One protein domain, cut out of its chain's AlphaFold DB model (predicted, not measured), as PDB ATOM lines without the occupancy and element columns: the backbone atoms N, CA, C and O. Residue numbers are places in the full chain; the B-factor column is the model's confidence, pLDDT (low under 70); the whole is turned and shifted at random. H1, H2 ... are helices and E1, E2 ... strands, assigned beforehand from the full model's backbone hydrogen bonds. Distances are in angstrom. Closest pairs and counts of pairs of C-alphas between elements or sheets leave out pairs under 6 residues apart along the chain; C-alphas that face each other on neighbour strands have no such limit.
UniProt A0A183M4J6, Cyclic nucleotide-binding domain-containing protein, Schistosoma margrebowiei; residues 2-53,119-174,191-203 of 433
ATOM      1  N   PRO A   2     109.193 160.043 172.265       96.69
ATOM      2  CA  PRO A   2     109.000 161.492 172.174       96.69
ATOM      3  C   PRO A   2     110.295 162.271 172.496       96.69
ATOM      4  O   PRO A   2     111.242 161.684 173.019       96.69
ATOM      5  N   PRO A   3     110.357 163.585 172.198       96.31
ATOM      6  CA  PRO A   3     111.474 164.442 172.593       96.31
ATOM      7  C   PRO A   3     111.665 164.486 174.115       96.31
ATOM      8  O   PRO A   3     110.691 164.436 174.864       96.31
ATOM      9  N   SER A   4     112.911 164.663 174.548       93.44
ATOM     10  CA  SER A   4     113.381 164.677 175.942       93.44
ATOM     11  C   SER A   4     113.338 163.341 176.697       93.44
ATOM     12  O   SER A   4     113.861 163.293 177.809       93.44
ATOM     13  N   ASP A   5     112.812 162.256 176.119       96.19
ATOM     14  CA  ASP A   5     112.892 160.924 176.737       96.19
ATOM     15  C   ASP A   5     114.312 160.344 176.641       96.19
ATOM     16  O   ASP A   5     114.946 160.365 175.581       96.19
ATOM     17  N   THR A   6     114.795 159.780 177.747       94.00
ATOM     18  CA  THR A   6     116.096 159.101 177.841       94.00
ATOM     19  C   THR A   6     115.946 157.614 177.517       94.00
ATOM     20  O   THR A   6     115.132 156.927 178.127       94.00
ATOM     21  N   LEU A   7     116.735 157.114 176.563       93.88
ATOM     22  CA  LEU A   7     116.762 155.704 176.150       93.88
ATOM     23  C   LEU A   7     117.754 154.886 176.979       93.88
ATOM     24  O   LEU A   7     117.475 153.752 177.349       93.88
ATOM     25  N   VAL A   8     118.919 155.477 177.243       91.19
ATOM     26  CA  VAL A   8     120.019 154.878 178.006       91.19
ATOM     27  C   VAL A   8     120.462 155.907 179.032       91.19
ATOM     28  O   VAL A   8     120.701 157.058 178.665       91.19
ATOM     29  N   HIS A   9     120.589 155.516 180.292       93.19
ATOM     30  CA  HIS A   9     121.146 156.340 181.359       93.19
ATOM     31  C   HIS A   9     122.620 155.997 181.591       93.19
ATOM     32  O   HIS A   9     123.096 154.895 181.303       93.19
ATOM     33  N   THR A  10     123.365 156.938 182.167       85.31
ATOM     34  CA  THR A  10     124.720 156.652 182.640       85.31
ATOM     35  C   THR A  10     124.679 155.584 183.735       85.31
ATOM     36  O   THR A  10     124.007 155.746 184.749       85.31
ATOM     37  N   GLY A  11     125.441 154.508 183.545       78.38
ATOM     38  CA  GLY A  11     125.493 153.343 184.427       78.38
ATOM     39  C   GLY A  11     124.684 152.136 183.942       78.38
ATOM     40  O   GLY A  11     124.940 151.037 184.445       78.38
ATOM     41  N   ASP A  12     123.784 152.306 182.967       84.50
ATOM     42  CA  ASP A  12     122.958 151.217 182.426       84.50
ATOM     43  C   ASP A  12     123.816 150.150 181.740       84.50
ATOM     44  O   ASP A  12     124.807 150.453 181.073       84.50
ATOM     45  N   LEU A  13     123.436 148.881 181.892       81.81
ATOM     46  CA  LEU A  13     124.091 147.769 181.206       81.81
ATOM     47  C   LEU A  13     123.747 147.824 179.715       81.81
ATOM     48  O   LEU A  13     122.576 147.771 179.345       81.81
ATOM     49  N   LEU A  14     124.760 147.886 178.851       81.31
ATOM     50  CA  LEU A  14     124.571 147.884 177.402       81.31
ATOM     51  C   LEU A  14     124.295 146.455 176.914       81.31
ATOM     52  O   LEU A  14     125.184 145.748 176.438       81.31
ATOM     53  N   THR A  15     123.050 146.017 177.099       82.06
ATOM     54  CA  THR A  15     122.564 144.683 176.723       82.06
ATOM     55  C   THR A  15     122.224 144.541 175.246       82.06
ATOM     56  O   THR A  15     122.085 143.411 174.791       82.06
ATOM     57  N   ALA A  16     122.104 145.653 174.520       84.00
ATOM     58  CA  ALA A  16     121.645 145.703 173.140       84.00
ATOM     59  C   ALA A  16     122.461 146.689 172.289       84.00
ATOM     60  O   ALA A  16     123.088 147.633 172.793       84.00
ATOM     61  N   MET A  17     122.390 146.473 170.979       84.44
ATOM     62  CA  MET A  17     122.858 147.379 169.940       84.44
ATOM     63  C   MET A  17     121.649 148.058 169.290       84.44
ATOM     64  O   MET A  17     120.682 147.394 168.922       84.44
ATOM     65  N   TYR A  18     121.708 149.376 169.143       87.88
ATOM     66  CA  TYR A  18     120.616 150.228 168.685       87.88
ATOM     67  C   TYR A  18     120.901 150.809 167.297       87.88
ATOM     68  O   TYR A  18     122.043 151.140 166.969       87.88
ATOM     69  N   TYR A  19     119.840 150.990 166.514       88.75
ATOM     70  CA  TYR A  19     119.839 151.607 165.191       88.75
ATOM     71  C   TYR A  19     118.799 152.729 165.125       88.75
ATOM     72  O   TYR A  19     117.617 152.512 165.404       88.75
ATOM     73  N   VAL A  20     119.221 153.933 164.732       89.12
ATOM     74  CA  VAL A  20     118.311 155.077 164.581       89.12
ATOM     75  C   VAL A  20     117.598 154.991 163.232       89.12
ATOM     76  O   VAL A  20     118.197 155.221 162.180       89.12
ATOM     77  N   VAL A  21     116.295 154.712 163.253       92.38
ATOM     78  CA  VAL A  21     115.454 154.631 162.048       92.38
ATOM     79  C   VAL A  21     114.963 156.019 161.635       92.38
ATOM     80  O   VAL A  21     114.998 156.360 160.451       92.38
ATOM     81  N   LYS A  22     114.496 156.832 162.596       94.62
ATOM     82  CA  LYS A  22     113.994 158.206 162.381       94.62
ATOM     83  C   LYS A  22     114.261 159.100 163.590       94.62
ATOM     84  O   LYS A  22     114.460 158.623 164.702       94.62
ATOM     85  N   GLY A  23     114.164 160.409 163.365       94.81
ATOM     86  CA  GLY A  23     114.395 161.433 164.381       94.81
ATOM     87  C   GLY A  23     115.879 161.617 164.682       94.81
ATOM     88  O   GLY A  23     116.734 161.286 163.866       94.81
ATOM     89  N   SER A  24     116.178 162.185 165.839       92.75
ATOM     90  CA  SER A  24     117.538 162.467 166.288       92.75
ATOM     91  C   SER A  24     117.643 162.311 167.798       92.75
ATOM     92  O   SER A  24     116.694 162.605 168.534       92.75
ATOM     93  N   LEU A  25     118.807 161.861 168.252       94.12
ATOM     94  CA  LEU A  25     119.145 161.710 169.663       94.12
ATOM     95  C   LEU A  25     120.428 162.482 169.963       94.12
ATOM     96  O   LEU A  25     121.269 162.663 169.090       94.12
ATOM     97  N   GLU A  26     120.595 162.927 171.195       91.56
ATOM     98  CA  GLU A  26     121.844 163.470 171.716       91.56
ATOM     99  C   GLU A  26     122.477 162.478 172.691       91.56
ATOM    100  O   GLU A  26     121.783 161.788 173.441       91.56
ATOM    101  N   VAL A  27     123.807 162.419 172.681       88.19
ATOM    102  CA  VAL A  27     124.591 161.686 173.676       88.19
ATOM    103  C   VAL A  27     125.189 162.701 174.634       88.19
ATOM    104  O   VAL A  27     125.825 163.667 174.206       88.19
ATOM    105  N   VAL A  28     124.957 162.495 175.925       84.19
ATOM    106  CA  VAL A  28     125.141 163.509 176.965       84.19
ATOM    107  C   VAL A  28     125.940 162.925 178.131       84.19
ATOM    108  O   VAL A  28     125.756 161.775 178.532       84.19
ATOM    109  N   THR A  29     126.860 163.716 178.672       84.50
ATOM    110  CA  THR A  29     127.636 163.370 179.877       84.50
ATOM    111  C   THR A  29     126.751 163.464 181.129       84.50
ATOM    112  O   THR A  29     125.677 164.054 181.082       84.50
ATOM    113  N   THR A  30     127.207 162.950 182.277       83.69
ATOM    114  CA  THR A  30     126.559 163.173 183.592       83.69
ATOM    115  C   THR A  30     126.295 164.642 183.917       83.69
ATOM    116  O   THR A  30     125.389 164.945 184.685       83.69
ATOM    117  N   ASP A  31     127.084 165.537 183.326       85.19
ATOM    118  CA  ASP A  31     127.104 166.969 183.620       85.19
ATOM    119  C   ASP A  31     126.253 167.771 182.605       85.19
ATOM    120  O   ASP A  31     126.516 168.946 182.353       85.19
ATOM    121  N   ASP A  32     125.292 167.110 181.945       85.31
ATOM    122  CA  ASP A  32     124.444 167.622 180.850       85.31
ATOM    123  C   ASP A  32     125.210 168.182 179.622       85.31
ATOM    124  O   ASP A  32     124.659 168.875 178.762       85.31
ATOM    125  N   ILE A  33     126.496 167.838 179.482       82.88
ATOM    126  CA  ILE A  33     127.324 168.222 178.331       82.88
ATOM    127  C   ILE A  33     127.021 167.306 177.140       82.88
ATOM    128  O   ILE A  33     127.359 166.119 177.163       82.88
ATOM    129  N   ILE A  34     126.437 167.879 176.084       84.75
ATOM    130  CA  ILE A  34     126.206 167.215 174.792       84.75
ATOM    131  C   ILE A  34     127.554 166.903 174.128       84.75
ATOM    132  O   ILE A  34     128.314 167.811 173.784       84.75
ATOM    133  N   LEU A  35     127.826 165.616 173.919       79.62
ATOM    134  CA  LEU A  35     129.025 165.102 173.252       79.62
ATOM    135  C   LEU A  35     128.834 164.979 171.737       79.62
ATOM    136  O   LEU A  35     129.773 165.182 170.972       79.62
ATOM    137  N   GLY A  36     127.614 164.668 171.299       82.00
ATOM    138  CA  GLY A  36     127.279 164.527 169.888       82.00
ATOM    139  C   GLY A  36     125.794 164.270 169.659       82.00
ATOM    140  O   GLY A  36     125.017 164.131 170.604       82.00
ATOM    141  N   VAL A  37     125.414 164.224 168.383       86.56
ATOM    142  CA  VAL A  37     124.038 164.001 167.925       86.56
ATOM    143  C   VAL A  37     124.022 162.822 166.961       86.56
ATOM    144  O   VAL A  37     124.750 162.837 165.970       86.56
ATOM    145  N   LEU A  38     123.176 161.842 167.258       86.56
ATOM    146  CA  LEU A  38     122.887 160.674 166.436       86.56
ATOM    147  C   LEU A  38     121.682 160.971 165.532       86.56
ATOM    148  O   LEU A  38     120.677 161.542 165.970       86.56
ATOM    149  N   ASN A  39     121.793 160.583 164.269       88.88
ATOM    150  CA  ASN A  39     120.867 160.859 163.175       88.88
ATOM    151  C   ASN A  39     120.350 159.541 162.563       88.88
ATOM    152  O   ASN A  39     120.897 158.474 162.845       88.88
ATOM    153  N   PRO A  40     119.316 159.576 161.700       89.81
ATOM    154  CA  PRO A  40     118.818 158.375 161.037       89.81
ATOM    155  C   PRO A  40     119.918 157.703 160.211       89.81
ATOM    156  O   PRO A  40     120.525 158.343 159.352       89.81
ATOM    157  N   GLY A  41     120.153 156.416 160.459       79.12
ATOM    158  CA  GLY A  41     121.237 155.648 159.851       79.12
ATOM    159  C   GLY A  41     122.423 155.343 160.774       79.12
ATOM    160  O   GLY A  41     123.241 154.506 160.376       79.12
ATOM    161  N   ASP A  42     122.501 155.973 161.955       80.62
ATOM    162  CA  ASP A  42     123.555 155.767 162.962       80.62
ATOM    163  C   ASP A  42     123.295 154.546 163.863       80.62
ATOM    164  O   ASP A  42     122.146 154.176 164.133       80.62
ATOM    165  N   PHE A  43     124.383 153.971 164.385       80.88
ATOM    166  CA  PHE A  43     124.367 152.866 165.345       80.88
ATOM    167  C   PHE A  43     125.099 153.228 166.646       80.88
ATOM    168  O   PHE A  43     126.115 153.927 166.636       80.88
ATOM    169  N   PHE A  44     124.591 152.725 167.772       79.88
ATOM    170  CA  PHE A  44     125.151 152.942 169.113       79.88
ATOM    171  C   PHE A  44     124.769 151.792 170.059       79.88
ATOM    172  O   PHE A  44     123.907 150.979 169.737       79.88
ATOM    173  N   GLY A  45     125.387 151.709 171.239       77.69
ATOM    174  CA  GLY A  45     125.078 150.682 172.245       77.69
ATOM    175  C   GLY A  45     126.280 149.811 172.600       77.69
ATOM    176  O   GLY A  45     127.418 150.282 172.571       77.69
ATOM    177  N   GLY A  46     126.018 148.558 172.980       70.62
ATOM    178  CA  GLY A  46     127.039 147.584 173.366       70.62
ATOM    179  C   GLY A  46     127.003 146.346 172.479       70.62
ATOM    180  O   GLY A  46     125.940 145.797 172.206       70.62
ATOM    181  N   LEU A  47     128.181 145.895 172.056       68.56
ATOM    182  CA  LEU A  47     128.333 144.659 171.296       68.56
ATOM    183  C   LEU A  47     128.351 143.421 172.221       68.56
ATOM    184  O   LEU A  47     128.459 143.545 173.457       68.56
ATOM    185  N   PRO A  48     128.197 142.209 171.654       58.91
ATOM    186  CA  PRO A  48     128.261 140.980 172.429       58.91
ATOM    187  C   PRO A  48     129.610 140.842 173.137       58.91
ATOM    188  O   PRO A  48     130.624 141.338 172.643       58.91
ATOM    189  N   PRO A  49     129.649 140.214 174.324       52.00
ATOM    190  CA  PRO A  49     130.909 140.024 175.006       52.00
ATOM    191  C   PRO A  49     131.697 138.969 174.236       52.00
ATOM    192  O   PRO A  49     131.129 137.961 173.808       52.00
ATOM    193  N   LEU A  50     133.017 139.114 174.170       43.41
ATOM    194  CA  LEU A  50     133.816 137.923 173.956       43.41
ATOM    195  C   LEU A  50     133.557 136.976 175.132       43.41
ATOM    196  O   LEU A  50     133.634 137.381 176.302       43.41
ATOM    197  N   ALA A  51     133.257 135.716 174.827       39.56
ATOM    198  CA  ALA A  51     133.323 134.646 175.805       39.56
ATOM    199  C   ALA A  51     134.797 134.462 176.180       39.56
ATOM    200  O   ALA A  51     135.500 133.631 175.609       39.56
ATOM    201  N   SER A  52     135.295 135.277 177.116       33.06
ATOM    202  CA  SER A  52     136.658 135.127 177.605       33.06
ATOM    203  C   SER A  52     136.771 133.741 178.221       33.06
ATOM    204  O   SER A  52     136.182 133.483 179.274       33.06
ATOM    205  N   VAL A  53     137.534 132.858 177.578       32.03
ATOM    206  CA  VAL A  53     137.934 131.584 178.170       32.03
ATOM    207  C   VAL A  53     138.753 131.921 179.410       32.03
ATOM    208  O   VAL A  53     139.948 132.213 179.334       32.03
ATOM    209  N   PRO A 119     129.151 134.391 180.376       48.53
ATOM    210  CA  PRO A 119     129.406 135.536 179.518       48.53
ATOM    211  C   PRO A 119     129.708 136.737 180.412       48.53
ATOM    212  O   PRO A 119     128.992 136.990 181.384       48.53
ATOM    213  N   ASN A 120     130.773 137.477 180.094       53.16
ATOM    214  CA  ASN A 120     131.129 138.658 180.874       53.16
ATOM    215  C   ASN A 120     129.928 139.620 180.947       53.16
ATOM    216  O   ASN A 120     129.267 139.850 179.917       53.16
ATOM    217  N   PRO A 121     129.634 140.181 182.139       59.06
ATOM    218  CA  PRO A 121     128.497 141.071 182.315       59.06
ATOM    219  C   PRO A 121     128.580 142.226 181.306       59.06
ATOM    220  O   PRO A 121     129.688 142.670 180.985       59.06
ATOM    221  N   PRO A 122     127.444 142.702 180.764       66.38
ATOM    222  CA  PRO A 122     127.468 143.762 179.767       66.38
ATOM    223  C   PRO A 122     128.200 145.001 180.296       66.38
ATOM    224  O   PRO A 122     128.060 145.334 181.477       66.38
ATOM    225  N   PRO A 123     128.982 145.697 179.456       68.44
ATOM    226  CA  PRO A 123     129.652 146.911 179.885       68.44
ATOM    227  C   PRO A 123     128.611 147.985 180.221       68.44
ATOM    228  O   PRO A 123     127.539 148.048 179.617       68.44
ATOM    229  N   LYS A 124     128.924 148.841 181.195       76.19
ATOM    230  CA  LYS A 124     128.045 149.949 181.583       76.19
ATOM    231  C   LYS A 124     128.220 151.138 180.642       76.19
ATOM    232  O   LYS A 124     129.351 151.490 180.300       76.19
ATOM    233  N   SER A 125     127.116 151.788 180.290       80.12
ATOM    234  CA  SER A 125     127.127 153.067 179.589       80.12
ATOM    235  C   SER A 125     127.772 154.141 180.460       80.12
ATOM    236  O   SER A 125     127.472 154.252 181.650       80.12
ATOM    237  N   ARG A 126     128.635 154.971 179.875       73.62
ATOM    238  CA  ARG A 126     129.201 156.157 180.540       73.62
ATOM    239  C   ARG A 126     128.439 157.445 180.240       73.62
ATOM    240  O   ARG A 126     128.728 158.468 180.855       73.62
ATOM    241  N   PHE A 127     127.503 157.393 179.299       83.94
ATOM    242  CA  PHE A 127     126.767 158.547 178.800       83.94
ATOM    243  C   PHE A 127     125.269 158.241 178.769       83.94
ATOM    244  O   PHE A 127     124.864 157.088 178.591       83.94
ATOM    245  N   ALA A 128     124.455 159.280 178.906       88.31
ATOM    246  CA  ALA A 128     123.031 159.193 178.645       88.31
ATOM    247  C   ALA A 128     122.758 159.393 177.145       88.31
ATOM    248  O   ALA A 128     123.468 160.146 176.477       88.31
ATOM    249  N   VAL A 129     121.720 158.746 176.619       92.19
ATOM    250  CA  VAL A 129     121.227 158.958 175.250       92.19
ATOM    251  C   VAL A 129     119.783 159.437 175.337       92.19
ATOM    252  O   VAL A 129     118.925 158.703 175.828       92.19
ATOM    253  N   ARG A 130     119.510 160.659 174.873       95.62
ATOM    254  CA  ARG A 130     118.200 161.322 174.984       95.62
ATOM    255  C   ARG A 130     117.661 161.716 173.615       95.62
ATOM    256  O   ARG A 130     118.409 162.164 172.753       95.62
ATOM    257  N   ALA A 131     116.362 161.567 173.397       96.44
ATOM    258  CA  ALA A 131     115.720 161.967 172.151       96.44
ATOM    259  C   ALA A 131     115.647 163.505 172.027       96.44
ATOM    260  O   ALA A 131     115.082 164.179 172.885       96.44
ATOM    261  N   LEU A 132     116.171 164.074 170.937       93.62
ATOM    262  CA  LEU A 132     116.020 165.503 170.607       93.62
ATOM    263  C   LEU A 132     114.692 165.793 169.901       93.62
ATOM    264  O   LEU A 132     114.135 166.885 170.000       93.62
ATOM    265  N   THR A 133     114.207 164.819 169.138       96.88
ATOM    266  CA  THR A 133     112.965 164.884 168.361       96.88
ATOM    267  C   THR A 133     112.162 163.600 168.574       96.88
ATOM    268  O   THR A 133     112.583 162.722 169.322       96.88
ATOM    269  N   TYR A 134     110.993 163.466 167.940       97.81
ATOM    270  CA  TYR A 134     110.298 162.179 167.906       97.81
ATOM    271  C   TYR A 134     111.168 161.158 167.162       97.81
ATOM    272  O   TYR A 134     111.300 161.224 165.939       97.81
ATOM    273  N   ALA A 135     111.781 160.250 167.918       95.25
ATOM    274  CA  ALA A 135     112.746 159.276 167.433       95.25
ATOM    275  C   ALA A 135     112.136 157.874 167.339       95.25
ATOM    276  O   ALA A 135     111.328 157.467 168.180       95.25
ATOM    277  N   ASP A 136     112.558 157.138 166.321       97.12
ATOM    278  CA  ASP A 136     112.228 155.735 166.086       97.12
ATOM    279  C   ASP A 136     113.546 154.961 166.071       97.12
ATOM    280  O   ASP A 136     114.464 155.323 165.328       97.12
ATOM    281  N   VAL A 137     113.672 153.974 166.955       93.50
ATOM    282  CA  VAL A 137     114.931 153.279 167.245       93.50
ATOM    283  C   VAL A 137     114.635 151.791 167.333       93.50
ATOM    284  O   VAL A 137     113.839 151.364 168.168       93.50
ATOM    285  N   GLN A 138     115.288 151.016 166.476       94.06
ATOM    286  CA  GLN A 138     115.293 149.557 166.538       94.06
ATOM    287  C   GLN A 138     116.471 149.101 167.398       94.06
ATOM    288  O   GLN A 138     117.486 149.795 167.484       94.06
ATOM    289  N   PHE A 139     116.351 147.940 168.032       90.44
ATOM    290  CA  PHE A 139     117.434 147.339 168.803       90.44
ATOM    291  C   PHE A 139     117.506 145.836 168.545       90.44
ATOM    292  O   PHE A 139     116.512 145.218 168.174       90.44
ATOM    293  N   ILE A 140     118.695 145.274 168.734       87.12
ATOM    294  CA  ILE A 140     118.947 143.835 168.762       87.12
ATOM    295  C   ILE A 140     119.740 143.511 170.027       87.12
ATOM    296  O   ILE A 140     120.721 144.195 170.346       87.12
ATOM    297  N   ASP A 141     119.305 142.495 170.765       87.50
ATOM    298  CA  ASP A 141     119.970 142.084 171.997       87.50
ATOM    299  C   ASP A 141     121.328 141.435 171.703       87.50
ATOM    300  O   ASP A 141     121.572 140.827 170.659       87.50
ATOM    301  N   ARG A 142     122.257 141.568 172.653       77.50
ATOM    302  CA  ARG A 142     123.645 141.113 172.494       77.50
ATOM    303  C   ARG A 142     123.776 139.599 172.306       77.50
ATOM    304  O   ARG A 142     124.772 139.151 171.749       77.50
ATOM    305  N   HIS A 143     122.833 138.815 172.824       79.94
ATOM    306  CA  HIS A 143     122.855 137.358 172.690       79.94
ATOM    307  C   HIS A 143     122.380 136.968 171.290       79.94
ATOM    308  O   HIS A 143     123.102 136.281 170.575       79.94
ATOM    309  N   ASP A 144     121.253 137.533 170.867       85.69
ATOM    310  CA  ASP A 144     120.634 137.335 169.559       85.69
ATOM    311  C   ASP A 144     121.573 137.775 168.426       85.69
ATOM    312  O   ASP A 144     121.751 137.055 167.447       85.69
ATOM    313  N   LEU A 145     122.271 138.910 168.582       80.38
ATOM    314  CA  LEU A 145     123.292 139.356 167.629       80.38
ATOM    315  C   LEU A 145     124.487 138.386 167.558       80.38
ATOM    316  O   LEU A 145     125.015 138.154 166.472       80.38
ATOM    317  N   ALA A 146     124.910 137.794 168.680       74.88
ATOM    318  CA  ALA A 146     125.982 136.794 168.684       74.88
ATOM    319  C   ALA A 146     125.548 135.475 168.025       74.88
ATOM    320  O   ALA A 146     126.307 134.905 167.236       74.88
ATOM    321  N   GLU A 147     124.325 135.016 168.300       78.94
ATOM    322  CA  GLU A 147     123.731 133.849 167.644       78.94
ATOM    323  C   GLU A 147     123.594 134.088 166.135       78.94
ATOM    324  O   GLU A 147     124.074 133.276 165.340       78.94
ATOM    325  N   LEU A 148     123.061 135.242 165.726       80.56
ATOM    326  CA  LEU A 148     122.908 135.622 164.323       80.56
ATOM    327  C   LEU A 148     124.257 135.681 163.593       80.56
ATOM    328  O   LEU A 148     124.363 135.188 162.469       80.56
ATOM    329  N   CYS A 149     125.303 136.209 164.234       72.06
ATOM    330  CA  CYS A 149     126.666 136.142 163.711       72.06
ATOM    331  C   CYS A 149     127.168 134.694 163.565       72.06
ATOM    332  O   CYS A 149     127.813 134.383 162.567       72.06
ATOM    333  N   SER A 150     126.854 133.794 164.506       71.56
ATOM    334  CA  SER A 150     127.247 132.376 164.415       71.56
ATOM    335  C   SER A 150     126.540 131.618 163.280       71.56
ATOM    336  O   SER A 150     127.154 130.758 162.647       71.56
ATOM    337  N   ILE A 151     125.281 131.965 162.986       81.88
ATOM    338  CA  ILE A 151     124.478 131.363 161.908       81.88
ATOM    339  C   ILE A 151     124.863 131.956 160.541       81.88
ATOM    340  O   ILE A 151     124.910 131.237 159.542       81.88
ATOM    341  N   TYR A 152     125.174 133.256 160.491       79.75
ATOM    342  CA  TYR A 152     125.501 133.995 159.271       79.75
ATOM    343  C   TYR A 152     126.875 134.682 159.387       79.75
ATOM    344  O   TYR A 152     126.936 135.897 159.588       79.75
ATOM    345  N   PRO A 153     128.001 133.964 159.199       67.69
ATOM    346  CA  PRO A 153     129.345 134.537 159.350       67.69
ATOM    347  C   PRO A 153     129.632 135.711 158.394       67.69
ATOM    348  O   PRO A 153     130.368 136.636 158.735       67.69
ATOM    349  N   GLU A 154     128.984 135.732 157.224       65.38
ATOM    350  CA  GLU A 154     129.026 136.845 156.261       65.38
ATOM    351  C   GLU A 154     128.488 138.171 156.836       65.38
ATOM    352  O   GLU A 154     128.873 139.253 156.388       65.38
ATOM    353  N   LEU A 155     127.600 138.111 157.839       70.06
ATOM    354  CA  LEU A 155     127.086 139.292 158.531       70.06
ATOM    355  C   LEU A 155     128.190 139.963 159.354       70.06
ATOM    356  O   LEU A 155     128.348 141.178 159.274       70.06
ATOM    357  N   SER A 156     128.980 139.180 160.096       62.41
ATOM    358  CA  SER A 156     130.101 139.683 160.901       62.41
ATOM    359  C   SER A 156     131.148 140.396 160.045       62.41
ATOM    360  O   SER A 156     131.646 141.449 160.436       62.41
ATOM    361  N   LEU A 157     131.431 139.869 158.848       57.62
ATOM    362  CA  LEU A 157     132.346 140.495 157.889       57.62
ATOM    363  C   LEU A 157     131.826 141.847 157.383       57.62
ATOM    364  O   LEU A 157     132.559 142.834 157.390       57.62
ATOM    365  N   ARG A 158     130.551 141.912 156.979       58.09
ATOM    366  CA  ARG A 158     129.931 143.151 156.468       58.09
ATOM    367  C   ARG A 158     129.720 144.201 157.550       58.09
ATOM    368  O   ARG A 158     129.831 145.390 157.256       58.09
ATOM    369  N   LEU A 159     129.454 143.771 158.785       63.69
ATOM    370  CA  LEU A 159     129.529 144.643 159.948       63.69
ATOM    371  C   LEU A 159     130.954 145.197 160.058       63.69
ATOM    372  O   LEU A 159     131.125 146.398 159.920       63.69
ATOM    373  N   LEU A 160     131.991 144.365 160.181       57.69
ATOM    374  CA  LEU A 160     133.362 144.864 160.363       57.69
ATOM    375  C   LEU A 160     133.848 145.821 159.254       57.69
ATOM    376  O   LEU A 160     134.615 146.734 159.543       57.69
ATOM    377  N   GLU A 161     133.394 145.642 158.009       49.59
ATOM    378  CA  GLU A 161     133.767 146.502 156.875       49.59
ATOM    379  C   GLU A 161     133.131 147.907 156.919       49.59
ATOM    380  O   GLU A 161     133.770 148.866 156.487       49.59
ATOM    381  N   ARG A 162     131.877 148.058 157.385       48.12
ATOM    382  CA  ARG A 162     131.124 149.338 157.269       48.12
ATOM    383  C   ARG A 162     130.381 149.775 158.537       48.12
ATOM    384  O   ARG A 162     129.580 150.709 158.487       48.12
ATOM    385  N   PHE A 163     130.602 149.098 159.659       51.50
ATOM    386  CA  PHE A 163     130.011 149.423 160.953       51.50
ATOM    387  C   PHE A 163     130.888 150.422 161.709       51.50
ATOM    388  O   PHE A 163     131.710 150.062 162.551       51.50
ATOM    389  N   GLU A 164     130.684 151.702 161.417       51.72
ATOM    390  CA  GLU A 164     131.191 152.784 162.255       51.72
ATOM    391  C   GLU A 164     130.194 153.030 163.401       51.72
ATOM    392  O   GLU A 164     129.072 153.485 163.178       51.72
ATOM    393  N   LEU A 165     130.590 152.728 164.645       51.50
ATOM    394  CA  LEU A 165     129.866 153.217 165.823       51.50
ATOM    395  C   LEU A 165     130.080 154.726 165.922       51.50
ATOM    396  O   LEU A 165     131.169 155.169 166.289       51.50
ATOM    397  N   THR A 166     129.035 155.507 165.651       44.97
ATOM    398  CA  THR A 166     129.107 156.975 165.661       44.97
ATOM    399  C   THR A 166     129.572 157.505 167.025       44.97
ATOM    400  O   THR A 166     130.322 158.478 167.077       44.97
ATOM    401  N   LEU A 167     129.183 156.845 168.131       48.59
ATOM    402  CA  LEU A 167     129.684 157.117 169.485       48.59
ATOM    403  C   LEU A 167     129.777 155.834 170.349       48.59
ATOM    404  O   LEU A 167     128.739 155.245 170.671       48.59
ATOM    405  N   PRO A 168     130.977 155.411 170.798       52.41
ATOM    406  CA  PRO A 168     131.129 154.307 171.745       52.41
ATOM    407  C   PRO A 168     130.766 154.748 173.172       52.41
ATOM    408  O   PRO A 168     131.318 155.709 173.712       52.41
ATOM    409  N   LEU A 169     129.854 154.019 173.817       55.62
ATOM    410  CA  LEU A 169     129.328 154.377 175.144       55.62
ATOM    411  C   LEU A 169     130.157 153.821 176.323       55.62
ATOM    412  O   LEU A 169     129.822 154.069 177.479       55.62
ATOM    413  N   THR A 170     131.248 153.095 176.060       53.09
ATOM    414  CA  THR A 170     132.034 152.339 177.055       53.09
ATOM    415  C   THR A 170     133.475 152.831 177.182       53.09
ATOM    416  O   THR A 170     134.108 153.125 176.173       53.09
ATOM    417  N   ILE A 171     134.047 152.797 178.391       47.06
ATOM    418  CA  ILE A 171     135.505 152.686 178.604       47.06
ATOM    419  C   ILE A 171     135.740 151.657 179.714       47.06
ATOM    420  O   ILE A 171     135.089 151.727 180.756       47.06
ATOM    421  N   SER A 172     136.673 150.727 179.505       37.81
ATOM    422  CA  SER A 172     137.159 149.807 180.536       37.81
ATOM    423  C   SER A 172     137.995 150.559 181.575       37.81
ATOM    424  O   SER A 172     139.064 151.079 181.260       37.81
ATOM    425  N   SER A 173     137.534 150.604 182.826       34.38
ATOM    426  CA  SER A 173     138.273 151.230 183.936       34.38
ATOM    427  C   SER A 173     139.483 150.423 184.419       34.38
ATOM    428  O   SER A 173     140.312 150.966 185.143       34.38
ATOM    429  N   ASP A 174     139.607 149.155 184.013       33.72
ATOM    430  CA  ASP A 174     140.535 148.189 184.610       33.72
ATOM    431  C   ASP A 174     141.472 147.530 183.588       33.72
ATOM    432  O   ASP A 174     141.498 146.313 183.417       33.72
ATOM    433  N   ASN A 191     137.030 135.276 161.121       43.59
ATOM    434  CA  ASN A 191     135.929 134.453 161.606       43.59
ATOM    435  C   ASN A 191     135.082 135.242 162.620       43.59
ATOM    436  O   ASN A 191     135.505 136.278 163.141       43.59
ATOM    437  N   VAL A 192     133.883 134.741 162.919       45.72
ATOM    438  CA  VAL A 192     132.941 135.365 163.869       45.72
ATOM    439  C   VAL A 192     133.584 135.613 165.237       45.72
ATOM    440  O   VAL A 192     133.369 136.655 165.845       45.72
ATOM    441  N   GLU A 193     134.419 134.684 165.695       43.25
ATOM    442  CA  GLU A 193     135.128 134.778 166.971       43.25
ATOM    443  C   GLU A 193     136.130 135.947 166.981       43.25
ATOM    444  O   GLU A 193     136.132 136.735 167.919       43.25
ATOM    445  N   SER A 194     136.886 136.147 165.896       45.47
ATOM    446  CA  SER A 194     137.805 137.282 165.715       45.47
ATOM    447  C   SER A 194     137.086 138.623 165.543       45.47
ATOM    448  O   SER A 194     137.603 139.648 165.983       45.47
ATOM    449  N   PHE A 195     135.882 138.626 164.958       48.09
ATOM    450  CA  PHE A 195     135.015 139.806 164.923       48.09
ATOM    451  C   PHE A 195     134.568 140.187 166.339       48.09
ATOM    452  O   PHE A 195     134.715 141.339 166.742       48.09
ATOM    453  N   LEU A 196     134.082 139.220 167.120       54.50
ATOM    454  CA  LEU A 196     133.702 139.449 168.514       54.50
ATOM    455  C   LEU A 196     134.913 139.829 169.385       54.50
ATOM    456  O   LEU A 196     134.771 140.660 170.273       54.50
ATOM    457  N   ASP A 197     136.110 139.301 169.114       48.03
ATOM    458  CA  ASP A 197     137.335 139.631 169.858       48.03
ATOM    459  C   ASP A 197     137.788 141.072 169.573       48.03
ATOM    460  O   ASP A 197     137.832 141.908 170.483       48.03
ATOM    461  N   ALA A 198     137.969 141.416 168.291       41.66
ATOM    462  CA  ALA A 198     138.343 142.760 167.839       41.66
ATOM    463  C   ALA A 198     137.344 143.849 168.277       41.66
ATOM    464  O   ALA A 198     137.739 144.995 168.499       41.66
ATOM    465  N   THR A 199     136.065 143.491 168.431       41.44
ATOM    466  CA  THR A 199     135.003 144.391 168.905       41.44
ATOM    467  C   THR A 199     134.711 144.293 170.412       41.44
ATOM    468  O   THR A 199     133.913 145.073 170.936       41.44
ATOM    469  N   SER A 200     135.375 143.395 171.146       40.50
ATOM    470  CA  SER A 200     135.315 143.345 172.615       40.50
ATOM    471  C   SER A 200     136.359 144.243 173.283       40.50
ATOM    472  O   SER A 200     136.119 144.770 174.370       40.50
ATOM    473  N   SER A 201     137.494 144.457 172.611       39.88
ATOM    474  CA  SER A 201     138.618 145.271 173.074       39.88
ATOM    475  C   SER A 201     138.948 146.344 172.033       39.88
ATOM    476  O   SER A 201     139.890 146.215 171.250       39.88
ATOM    477  N   TRP A 202     138.150 147.418 172.006       40.56
ATOM    478  CA  TRP A 202     138.288 148.533 171.056       40.56
ATOM    479  C   TRP A 202     139.554 149.379 171.301       40.56
ATOM    480  O   TRP A 202     139.505 150.518 171.761       40.56
ATOM    481  N   HIS A 203     140.702 148.815 170.933       35.25
ATOM    482  CA  HIS A 203     142.028 149.437 170.914       35.25
ATOM    483  C   HIS A 203     142.729 149.197 169.558       35.25
ATOM    484  O   HIS A 203     143.945 149.027 169.492       35.25
TER     485      HIS A 203
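Overview. This is residues 2 to 53, 119 to 174 and 191 to 203 of the 433 residues of the protein "Cyclic nucleotide-binding domain-containing protein" of Schistosoma margrebowiei (UniProt A0A183M4J6). Look for two small antiparallel sheets, partly face to face and joined by tight links, with a loose group of three short helices at one end of the longest axis. H1 follows E7 with no residue between them but turns off its line and leads away from the sheets, H2 and H3 gather beyond them, and residues 163 to 174 run from H2 back toward the sheets and then away again. The printed part has 121 residues with seven named strands and then three named helices, in the order E1 E2 E3 E4 E5 E6 E7 H1 H2 H3; the class is mixed, helices and strands, with 59 residues, under half, in named elements. One sheet has the order E1 - E6 - E3 - E4, the other E5 - E2 - E7. The whole is compact, with a radius of gyration of the C-alphas of 14.4 A and spans of 39 by 32 by 21 A.

Along the chain. Find C-alpha 6 at (116.096, 159.101, 177.841), where E1 begins; it covers residues 6 to 8. Next comes E2, residues 16 to 22, the longest strand, 18.2 A from first to last C-alpha. E3 is residues 25 to 28, 9.6 A long, and E4 is residues 34 to 38, 11.1 A long. E5 is short, residues 43 to 45. After the first cut, look for E6 at residues 128 to 131, 10.2 A long, and for E7 at residues 136 to 141, 16.8 A long. C-alpha 142 at (123.645, 141.113, 172.494) opens H1, residues 142 to 151, 14.4 A long. H2 is residues 153 to 162, 15.1 A long. After the second cut, H3 is residues 192 to 198, 10.0 A long, and ends with C-alpha 198 at (138.343, 142.760, 167.839).

Arrangement. Begin with the four-strand sheet, whose edge strands are E1 and E4 and whose strands' lines turn by 91 degrees from edge to edge. E1 and E6 are antiparallel neighbours at 139 degrees, with N 7 and O 129 within hydrogen-bond range at 2.8 A. E6 and E3 are antiparallel at 153 degrees; look at N 130 and O 26, 2.9 A apart. E3 and E4 form a hairpin, antiparallel at 156 degrees, with N 27 and O 36 within hydrogen-bond range at 3.0 A. In the other sheet E2 is the inner strand. E2 and E7 are antiparallel at 160 degrees, with N 19 and O 138 at 2.8 A; E5 and E2 are antiparallel at 144 degrees, with N 18 and O 44 at 2.8 A. Between the sheets, the closest C-alphas of E2 and E4 are those of Val 20 and Leu 38, 7.5 A apart. H1 only grazes the sheet E5 E2 E7, with its residues 142 to 146. H1 and H2 are close but not clearly touching; their closest C-alphas are those of Cys 149 and Ser 156, 5.7 A apart, at a steep tilt of 63 degrees. H2 and H3 touch, their closest C-alphas being those of Pro 153 and Val 192, 5.8 A apart; they run the same way at a shallow tilt of 32 degrees, only just short of steep. In H1, H2 and H3 every O i to N i+4 pair is within hydrogen-bond range.

Size, cuts and confidence. The C-alphas farthest apart are those of Val 53 and Thr 133, 42.8 A. Residues 54 to 118 are not printed, and C-alphas 53 and 119 stand 9.5 A apart across that cut; residues 175 to 190 are not printed either, with 27.2 A between C-alphas 174 and 191. Of the links that are printed whole, none is long. The mean pLDDT of the printed part is 72.2; expect values under 70 at residues 47 to 53, 119 to 123, 153 to 154, 156 to 174 and 191 to 203.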